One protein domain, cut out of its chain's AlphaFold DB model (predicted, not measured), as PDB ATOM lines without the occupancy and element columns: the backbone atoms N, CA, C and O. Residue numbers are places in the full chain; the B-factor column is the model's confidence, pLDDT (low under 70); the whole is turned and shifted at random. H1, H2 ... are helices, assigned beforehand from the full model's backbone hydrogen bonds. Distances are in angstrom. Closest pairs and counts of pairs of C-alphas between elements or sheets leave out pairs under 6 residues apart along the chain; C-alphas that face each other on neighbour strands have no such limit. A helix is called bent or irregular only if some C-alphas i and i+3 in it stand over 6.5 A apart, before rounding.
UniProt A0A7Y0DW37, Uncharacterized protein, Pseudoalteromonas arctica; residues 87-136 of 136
ATOM      1  N   PHE A  87      23.222 -34.941 -15.883       54.41
ATOM      2  CA  PHE A  87      22.990 -33.576 -15.394       54.41
ATOM      3  C   PHE A  87      22.575 -32.558 -16.472       54.41
ATOM      4  O   PHE A  87      22.495 -31.367 -16.173       54.41
ATOM      5  N   THR A  88      22.284 -32.976 -17.710       58.03
ATOM      6  CA  THR A  88      21.848 -32.042 -18.772       58.03
ATOM      7  C   THR A  88      20.560 -31.289 -18.420       58.03
ATOM      8  O   THR A  88      20.387 -30.153 -18.849       58.03
ATOM      9  N   THR A  89      19.663 -31.891 -17.634       57.62
ATOM     10  CA  THR A  89      18.383 -31.270 -17.251       57.62
ATOM     11  C   THR A  89      18.564 -30.248 -16.129       57.62
ATOM     12  O   THR A  89      18.082 -29.127 -16.242       57.62
ATOM     13  N   VAL A  90      19.345 -30.591 -15.099       59.44
ATOM     14  CA  VAL A  90      19.610 -29.703 -13.951       59.44
ATOM     15  C   VAL A  90      20.427 -28.486 -14.380       59.44
ATOM     16  O   VAL A  90      20.118 -27.366 -13.991       59.44
ATOM     17  N   ALA A  91      21.442 -28.679 -15.232       61.53
ATOM     18  CA  ALA A  91      22.225 -27.570 -15.773       61.53
ATOM     19  C   ALA A  91      21.362 -26.619 -16.617       61.53
ATOM     20  O   ALA A  91      21.549 -25.409 -16.544       61.53
ATOM     21  N   ARG A  92      20.392 -27.147 -17.377       60.38
ATOM     22  CA  ARG A  92      19.447 -26.325 -18.140       60.38
ATOM     23  C   ARG A  92      18.561 -25.496 -17.221       60.38
ATOM     24  O   ARG A  92      18.497 -24.296 -17.426       60.38
ATOM     25  N   GLU A  93      17.945 -26.097 -16.204       61.78
ATOM     26  CA  GLU A  93      17.120 -25.357 -15.236       61.78
ATOM     27  C   GLU A  93      17.925 -24.275 -14.506       61.78
ATOM     28  O   GLU A  93      17.464 -23.145 -14.365       61.78
ATOM     29  N   TYR A  94      19.159 -24.584 -14.096       62.66
ATOM     30  CA  TYR A  94      20.011 -23.631 -13.386       62.66
ATOM     31  C   TYR A  94      20.487 -22.475 -14.278       62.66
ATOM     32  O   TYR A  94      20.576 -21.338 -13.818       62.66
ATOM     33  N   ILE A  95      20.796 -22.746 -15.550       65.25
ATOM     34  CA  ILE A  95      21.180 -21.712 -16.522       65.25
ATOM     35  C   ILE A  95      19.960 -20.866 -16.912       65.25
ATOM     36  O   ILE A  95      20.063 -19.642 -16.975       65.25
ATOM     37  N   ASP A  96      18.810 -21.496 -17.135       62.06
ATOM     38  CA  ASP A  96      17.582 -20.831 -17.566       62.06
ATOM     39  C   ASP A  96      17.029 -19.901 -16.474       62.06
ATOM     40  O   ASP A  96      16.965 -18.680 -16.643       62.06
ATOM     41  N   VAL A  97      16.754 -20.461 -15.293       59.53
ATOM     42  CA  VAL A  97      16.169 -19.727 -14.163       59.53
ATOM     43  C   VAL A  97      17.216 -18.862 -13.458       59.53
ATOM     44  O   VAL A  97      16.961 -17.718 -13.080       59.53
ATOM     45  N   GLY A  98      18.425 -19.392 -13.268       56.88
ATOM     46  CA  GLY A  98      19.446 -18.744 -12.447       56.88
ATOM     47  C   GLY A  98      20.223 -17.635 -13.156       56.88
ATOM     48  O   GLY A  98      20.621 -16.675 -12.495       56.88
ATOM     49  N   ILE A  99      20.449 -17.739 -14.472       57.09
ATOM     50  CA  ILE A  99      21.305 -16.794 -15.213       57.09
ATOM     51  C   ILE A  99      20.486 -15.884 -16.132       57.09
ATOM     52  O   ILE A  99      20.725 -14.679 -16.134       57.09
ATOM     53  N   ILE A 100      19.522 -16.407 -16.895       58.62
ATOM     54  CA  ILE A 100      18.756 -15.565 -17.829       58.62
ATOM     55  C   ILE A 100      17.648 -14.804 -17.102       58.62
ATOM     56  O   ILE A 100      17.587 -13.578 -17.197       58.62
ATOM     57  N   GLU A 101      16.816 -15.495 -16.327       57.28
ATOM     58  CA  GLU A 101      15.710 -14.839 -15.620       57.28
ATOM     59  C   GLU A 101      16.204 -13.999 -14.435       57.28
ATOM     60  O   GLU A 101      15.895 -12.813 -14.336       57.28
ATOM     61  N   ASN A 102      17.026 -14.566 -13.548       57.22
ATOM     62  CA  ASN A 102      17.377 -13.881 -12.302       57.22
ATOM     63  C   ASN A 102      18.468 -12.799 -12.453       57.22
ATOM     64  O   ASN A 102      18.493 -11.852 -11.666       57.22
ATOM     65  N   LEU A 103      19.367 -12.916 -13.444       54.00
ATOM     66  CA  LEU A 103      20.491 -11.979 -13.622       54.00
ATOM     67  C   LEU A 103      20.251 -10.921 -14.713       54.00
ATOM     68  O   LEU A 103      20.814  -9.832 -14.618       54.00
ATOM     69  N   LEU A 104      19.441 -11.216 -15.740       52.41
ATOM     70  CA  LEU A 104      19.239 -10.326 -16.894       52.41
ATOM     71  C   LEU A 104      17.784  -9.877 -17.098       52.41
ATOM     72  O   LEU A 104      17.570  -8.861 -17.758       52.41
ATOM     73  N   TRP A 105      16.790 -10.577 -16.538       51.25
ATOM     74  CA  TRP A 105      15.377 -10.331 -16.844       51.25
ATOM     75  C   TRP A 105      14.464 -10.465 -15.613       51.25
ATOM     76  O   TRP A 105      13.638 -11.370 -15.523       51.25
ATOM     77  N   GLN A 106      14.542  -9.510 -14.678       57.56
ATOM     78  CA  GLN A 106      13.545  -9.355 -13.602       57.56
ATOM     79  C   GLN A 106      12.214  -8.792 -14.138       57.56
ATOM     80  O   GLN A 106      11.753  -7.726 -13.729       57.56
ATOM     81  N   VAL A 107      11.581  -9.474 -15.091       58.31
ATOM     82  CA  VAL A 107      10.259  -9.071 -15.579       58.31
ATOM     83  C   VAL A 107       9.202  -9.818 -14.790       58.31
ATOM     84  O   VAL A 107       9.049 -11.031 -14.891       58.31
ATOM     85  N   THR A 108       8.465  -9.066 -13.981       65.06
ATOM     86  CA  THR A 108       7.297  -9.569 -13.265       65.06
ATOM     87  C   THR A 108       6.217 -10.028 -14.258       65.06
ATOM     88  O   THR A 108       6.079  -9.424 -15.326       65.06
ATOM     89  N   PRO A 109       5.388 -11.034 -13.914       67.12
ATOM     90  CA  PRO A 109       4.309 -11.524 -14.786       67.12
ATOM     91  C   PRO A 109       3.366 -10.410 -15.270       67.12
ATOM     92  O   PRO A 109       2.905 -10.405 -16.410       67.12
ATOM     93  N   ILE A 110       3.162  -9.398 -14.419       71.88
ATOM     94  CA  ILE A 110       2.391  -8.181 -14.711       71.88
ATOM     95  C   ILE A 110       2.961  -7.390 -15.895       71.88
ATOM     96  O   ILE A 110       2.204  -6.892 -16.726       71.88
ATOM     97  N   ASN A 111       4.286  -7.310 -16.001       72.88
ATOM     98  CA  ASN A 111       4.961  -6.585 -17.070       72.88
ATOM     99  C   ASN A 111       5.084  -7.434 -18.343       72.88
ATOM    100  O   ASN A 111       5.161  -6.874 -19.433       72.88
ATOM    101  N   ALA A 112       5.071  -8.767 -18.228       73.38
ATOM    102  CA  ALA A 112       5.137  -9.689 -19.365       73.38
ATOM    103  C   ALA A 112       3.785  -9.869 -20.081       73.38
ATOM    104  O   ALA A 112       3.757 -10.074 -21.296       73.38
ATOM    105  N   ALA A 113       2.668  -9.752 -19.355       79.69
ATOM    106  CA  ALA A 113       1.313  -9.950 -19.871       79.69
ATOM    107  C   ALA A 113       0.979  -9.173 -21.169       79.69
ATOM    108  O   ALA A 113       0.506  -9.811 -22.114       79.69
ATOM    109  N   PRO A 114       1.228  -7.851 -21.293       82.06
ATOM    110  CA  PRO A 114       0.870  -7.113 -22.508       82.06
ATOM    111  C   PRO A 114       1.673  -7.572 -23.732       82.06
ATOM    112  O   PRO A 114       1.124  -7.664 -24.827       82.06
ATOM    113  N   TYR A 115       2.947  -7.924 -23.557       78.69
ATOM    114  CA  TYR A 115       3.795  -8.405 -24.651       78.69
ATOM    115  C   TYR A 115       3.466  -9.845 -25.040       78.69
ATOM    116  O   TYR A 115       3.466 -10.180 -26.224       78.69
ATOM    117  N   TRP A 116       3.115 -10.688 -24.061       83.69
ATOM    118  CA  TRP A 116       2.696 -12.064 -24.310       83.69
ATOM    119  C   TRP A 116       1.439 -12.127 -25.178       83.69
ATOM    120  O   TRP A 116       1.349 -12.974 -26.060       83.69
ATOM    121  N   GLN A 117       0.488 -11.206 -25.008       83.81
ATOM    122  CA  GLN A 117      -0.715 -11.161 -25.848       83.81
ATOM    123  C   GLN A 117      -0.381 -10.902 -27.326       83.81
ATOM    124  O   GLN A 117      -0.928 -11.570 -28.202       83.81
ATOM    125  N   VAL A 118       0.572 -10.006 -27.595       89.00
ATOM    126  CA  VAL A 118       0.953  -9.570 -28.951       89.00
ATOM    127  C   VAL A 118       1.908 -10.554 -29.642       89.00
ATOM    128  O   VAL A 118       2.039 -10.542 -30.865       89.00
ATOM    129  N   LEU A 119       2.568 -11.436 -28.885       86.00
ATOM    130  CA  LEU A 119       3.580 -12.340 -29.426       86.00
ATOM    131  C   LEU A 119       2.974 -13.374 -30.414       86.00
ATOM    132  O   LEU A 119       1.976 -14.025 -30.077       86.00
ATOM    133  N   PRO A 120       3.578 -13.578 -31.603       92.50
ATOM    134  CA  PRO A 120       3.182 -14.620 -32.554       92.50
ATOM    135  C   PRO A 120       3.214 -16.032 -31.953       92.50
ATOM    136  O   PRO A 120       4.064 -16.343 -31.114       92.50
ATOM    137  N   ASN A 121       2.319 -16.909 -32.418       88.62
ATOM    138  CA  ASN A 121       2.151 -18.258 -31.862       88.62
ATOM    139  C   ASN A 121       3.424 -19.113 -31.947       88.62
ATOM    140  O   ASN A 121       3.754 -19.781 -30.974       88.62
ATOM    141  N   ASP A 122       4.188 -19.024 -33.037       89.06
ATOM    142  CA  ASP A 122       5.431 -19.794 -33.196       89.06
ATOM    143  C   ASP A 122       6.471 -19.442 -32.121       89.06
ATOM    144  O   ASP A 122       7.146 -20.317 -31.574       89.06
ATOM    145  N   LEU A 123       6.560 -18.158 -31.760       81.56
ATOM    146  CA  LEU A 123       7.464 -17.675 -30.716       81.56
ATOM    147  C   LEU A 123       6.964 -18.045 -29.317       81.56
ATOM    148  O   LEU A 123       7.775 -18.403 -28.465       81.56
ATOM    149  N   LYS A 124       5.645 -18.036 -29.084       82.88
ATOM    150  CA  LYS A 124       5.050 -18.559 -27.842       82.88
ATOM    151  C   LYS A 124       5.370 -20.041 -27.665       82.88
ATOM    152  O   LYS A 124       5.780 -20.452 -26.585       82.88
ATOM    153  N   THR A 125       5.230 -20.832 -28.725       84.12
ATOM    154  CA  THR A 125       5.553 -22.263 -28.719       84.12
ATOM    155  C   THR A 125       7.040 -22.496 -28.479       84.12
ATOM    156  O   THR A 125       7.390 -23.343 -27.662       84.12
ATOM    157  N   LEU A 126       7.921 -21.727 -29.124       80.25
ATOM    158  CA  LEU A 126       9.361 -21.803 -28.872       80.25
ATOM    159  C   LEU A 126       9.693 -21.475 -27.409       80.25
ATOM    160  O   LEU A 126      10.439 -22.222 -26.780       80.25
ATOM    161  N   TYR A 127       9.097 -20.412 -26.860       78.50
ATOM    162  CA  TYR A 127       9.274 -19.999 -25.468       78.50
ATOM    163  C   TYR A 127       8.813 -21.084 -24.490       78.50
ATOM    164  O   TYR A 127       9.584 -21.496 -23.630       78.50
ATOM    165  N   VAL A 128       7.595 -21.613 -24.648       82.50
ATOM    166  CA  VAL A 128       7.058 -22.668 -23.769       82.50
ATOM    167  C   VAL A 128       7.864 -23.960 -23.897       82.50
ATOM    168  O   VAL A 128       8.146 -24.607 -22.896       82.50
ATOM    169  N   ASN A 129       8.316 -24.328 -25.097       78.25
ATOM    170  CA  ASN A 129       9.187 -25.493 -25.275       78.25
ATOM    171  C   ASN A 129      10.566 -25.293 -24.631       78.25
ATOM    172  O   ASN A 129      11.200 -26.259 -24.187       78.25
ATOM    173  N   PHE A 130      11.054 -24.054 -24.585       74.06
ATOM    174  CA  PHE A 130      12.331 -23.740 -23.968       74.06
ATOM    175  C   PHE A 130      12.235 -23.696 -22.435       74.06
ATOM    176  O   PHE A 130      12.973 -24.428 -21.775       74.06
ATOM    177  N   HIS A 131      11.284 -22.933 -21.898       71.00
ATOM    178  CA  HIS A 131      11.122 -22.657 -20.465       71.00
ATOM    179  C   HIS A 131      10.179 -23.622 -19.731       71.00
ATOM    180  O   HIS A 131      10.080 -23.580 -18.510       71.00
ATOM    181  N   GLN A 132       9.450 -24.480 -20.453       77.56
ATOM    182  CA  GLN A 132       8.471 -25.442 -19.913       77.56
ATOM    183  C   GLN A 132       7.336 -24.812 -19.077       77.56
ATOM    184  O   GLN A 132       6.587 -25.519 -18.406       77.56
ATOM    185  N   ARG A 133       7.171 -23.485 -19.132       74.25
ATOM    186  CA  ARG A 133       6.122 -22.720 -18.446       74.25
ATOM    187  C   ARG A 133       5.776 -21.452 -19.221       74.25
ATOM    188  O   ARG A 133       6.551 -21.001 -20.066       74.25
ATOM    189  N   THR A 134       4.611 -20.881 -18.941       77.81
ATOM    190  CA  THR A 134       4.221 -19.564 -19.454       77.81
ATOM    191  C   THR A 134       4.795 -18.450 -18.577       77.81
ATOM    192  O   THR A 134       5.022 -18.667 -17.388       77.81
ATOM    193  N   PRO A 135       5.032 -17.251 -19.138       71.75
ATOM    194  CA  PRO A 135       5.507 -16.098 -18.367       71.75
ATOM    195  C   PRO A 135       4.393 -15.401 -17.559       71.75
ATOM    196  O   PRO A 135       4.664 -14.431 -16.849       71.75
ATOM    197  N   ILE A 136       3.149 -15.873 -17.700       74.06
ATOM    198  CA  ILE A 136       1.939 -15.484 -16.959       74.06
ATOM    199  C   ILE A 136       1.422 -16.662 -16.147       74.06
ATOM    200  O   ILE A 136       1.575 -17.808 -16.643       74.06
TER     201      ILE A 136
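Overview. This is residues 87 to 136 of the 136 residues of an uncharacterized protein of Pseudoalteromonas arctica (UniProt A0A7Y0DW37). The long helix H1 is one side of an open horseshoe of three helices: H2 stands across the opening from it, and H3 folds back from H2 until its end comes near the midpart of H1. The tail, residues 132 to 136, turns back from H3 into the opening toward H2, and the contacts between the helices are few. The printed part has 50 residues with three named helices, in the order H1, H2, H3, and no named strand; the class is all helix. The whole is only just loose, close to compact, with a radius of gyration of the C-alphas of 11.7 A, and its outline is elongated, spanning 35 by 22 by 13 A.

Along the chain. Find C-alpha 88 at (21.848, -32.042, -18.772); from there H1, residues 88 to 104, runs 22.0 A to C-alpha 104 at (19.239, -10.326, -16.894). It is neither bent nor irregular, but only just: C-alphas 98 and 101 are 6.3 A apart. Further on, H2 covers residues 109 to 118 and is 14.7 A long. It is only just irregular, with C-alphas 111 and 114 lying 6.8 A apart. H3, residues 121 to 131, measures 15.2 A and ends at C-alpha 131, at (11.122, -22.657, -20.465).

Arrangement. Start at Asp 96 in H1 and look across to His 131 in H3: their C-alphas, the closest of the two helices, are 7.3 A apart. H1 and H3 are close but not clearly touching. They run opposite ways at a steep tilt of 69 degrees, only just short of about perpendicular. H2 and H3 are also close but not clearly touching; their closest C-alphas, those of Trp 116 and Lys 124, are 7.8 A apart. These two run opposite ways at a shallow tilt of 34.9 degrees, only just short of steep. H1 and H2 are apart, though a tight link of 4 residues joins them. In H3 every O i to N i+4 pair is within hydrogen-bond range, against 11 of 13 in H1 and 3 of 6 in H2.

Size, cuts and confidence. Look at Phe 87 and Val 118 for the two C-alphas farthest apart, at 35.3 A. The printed part has no cut and ends at Ile 136, the chain's last residue. Both links between helices are tight. Residues 98 to 104, which belong to H1, stand free, as do residues 117 to 123, of which 121 to 123 belong to H3. The mean pLDDT of the printed part is 70.3; residues 87 to 109 are under 70, and H1 has a mean of 59.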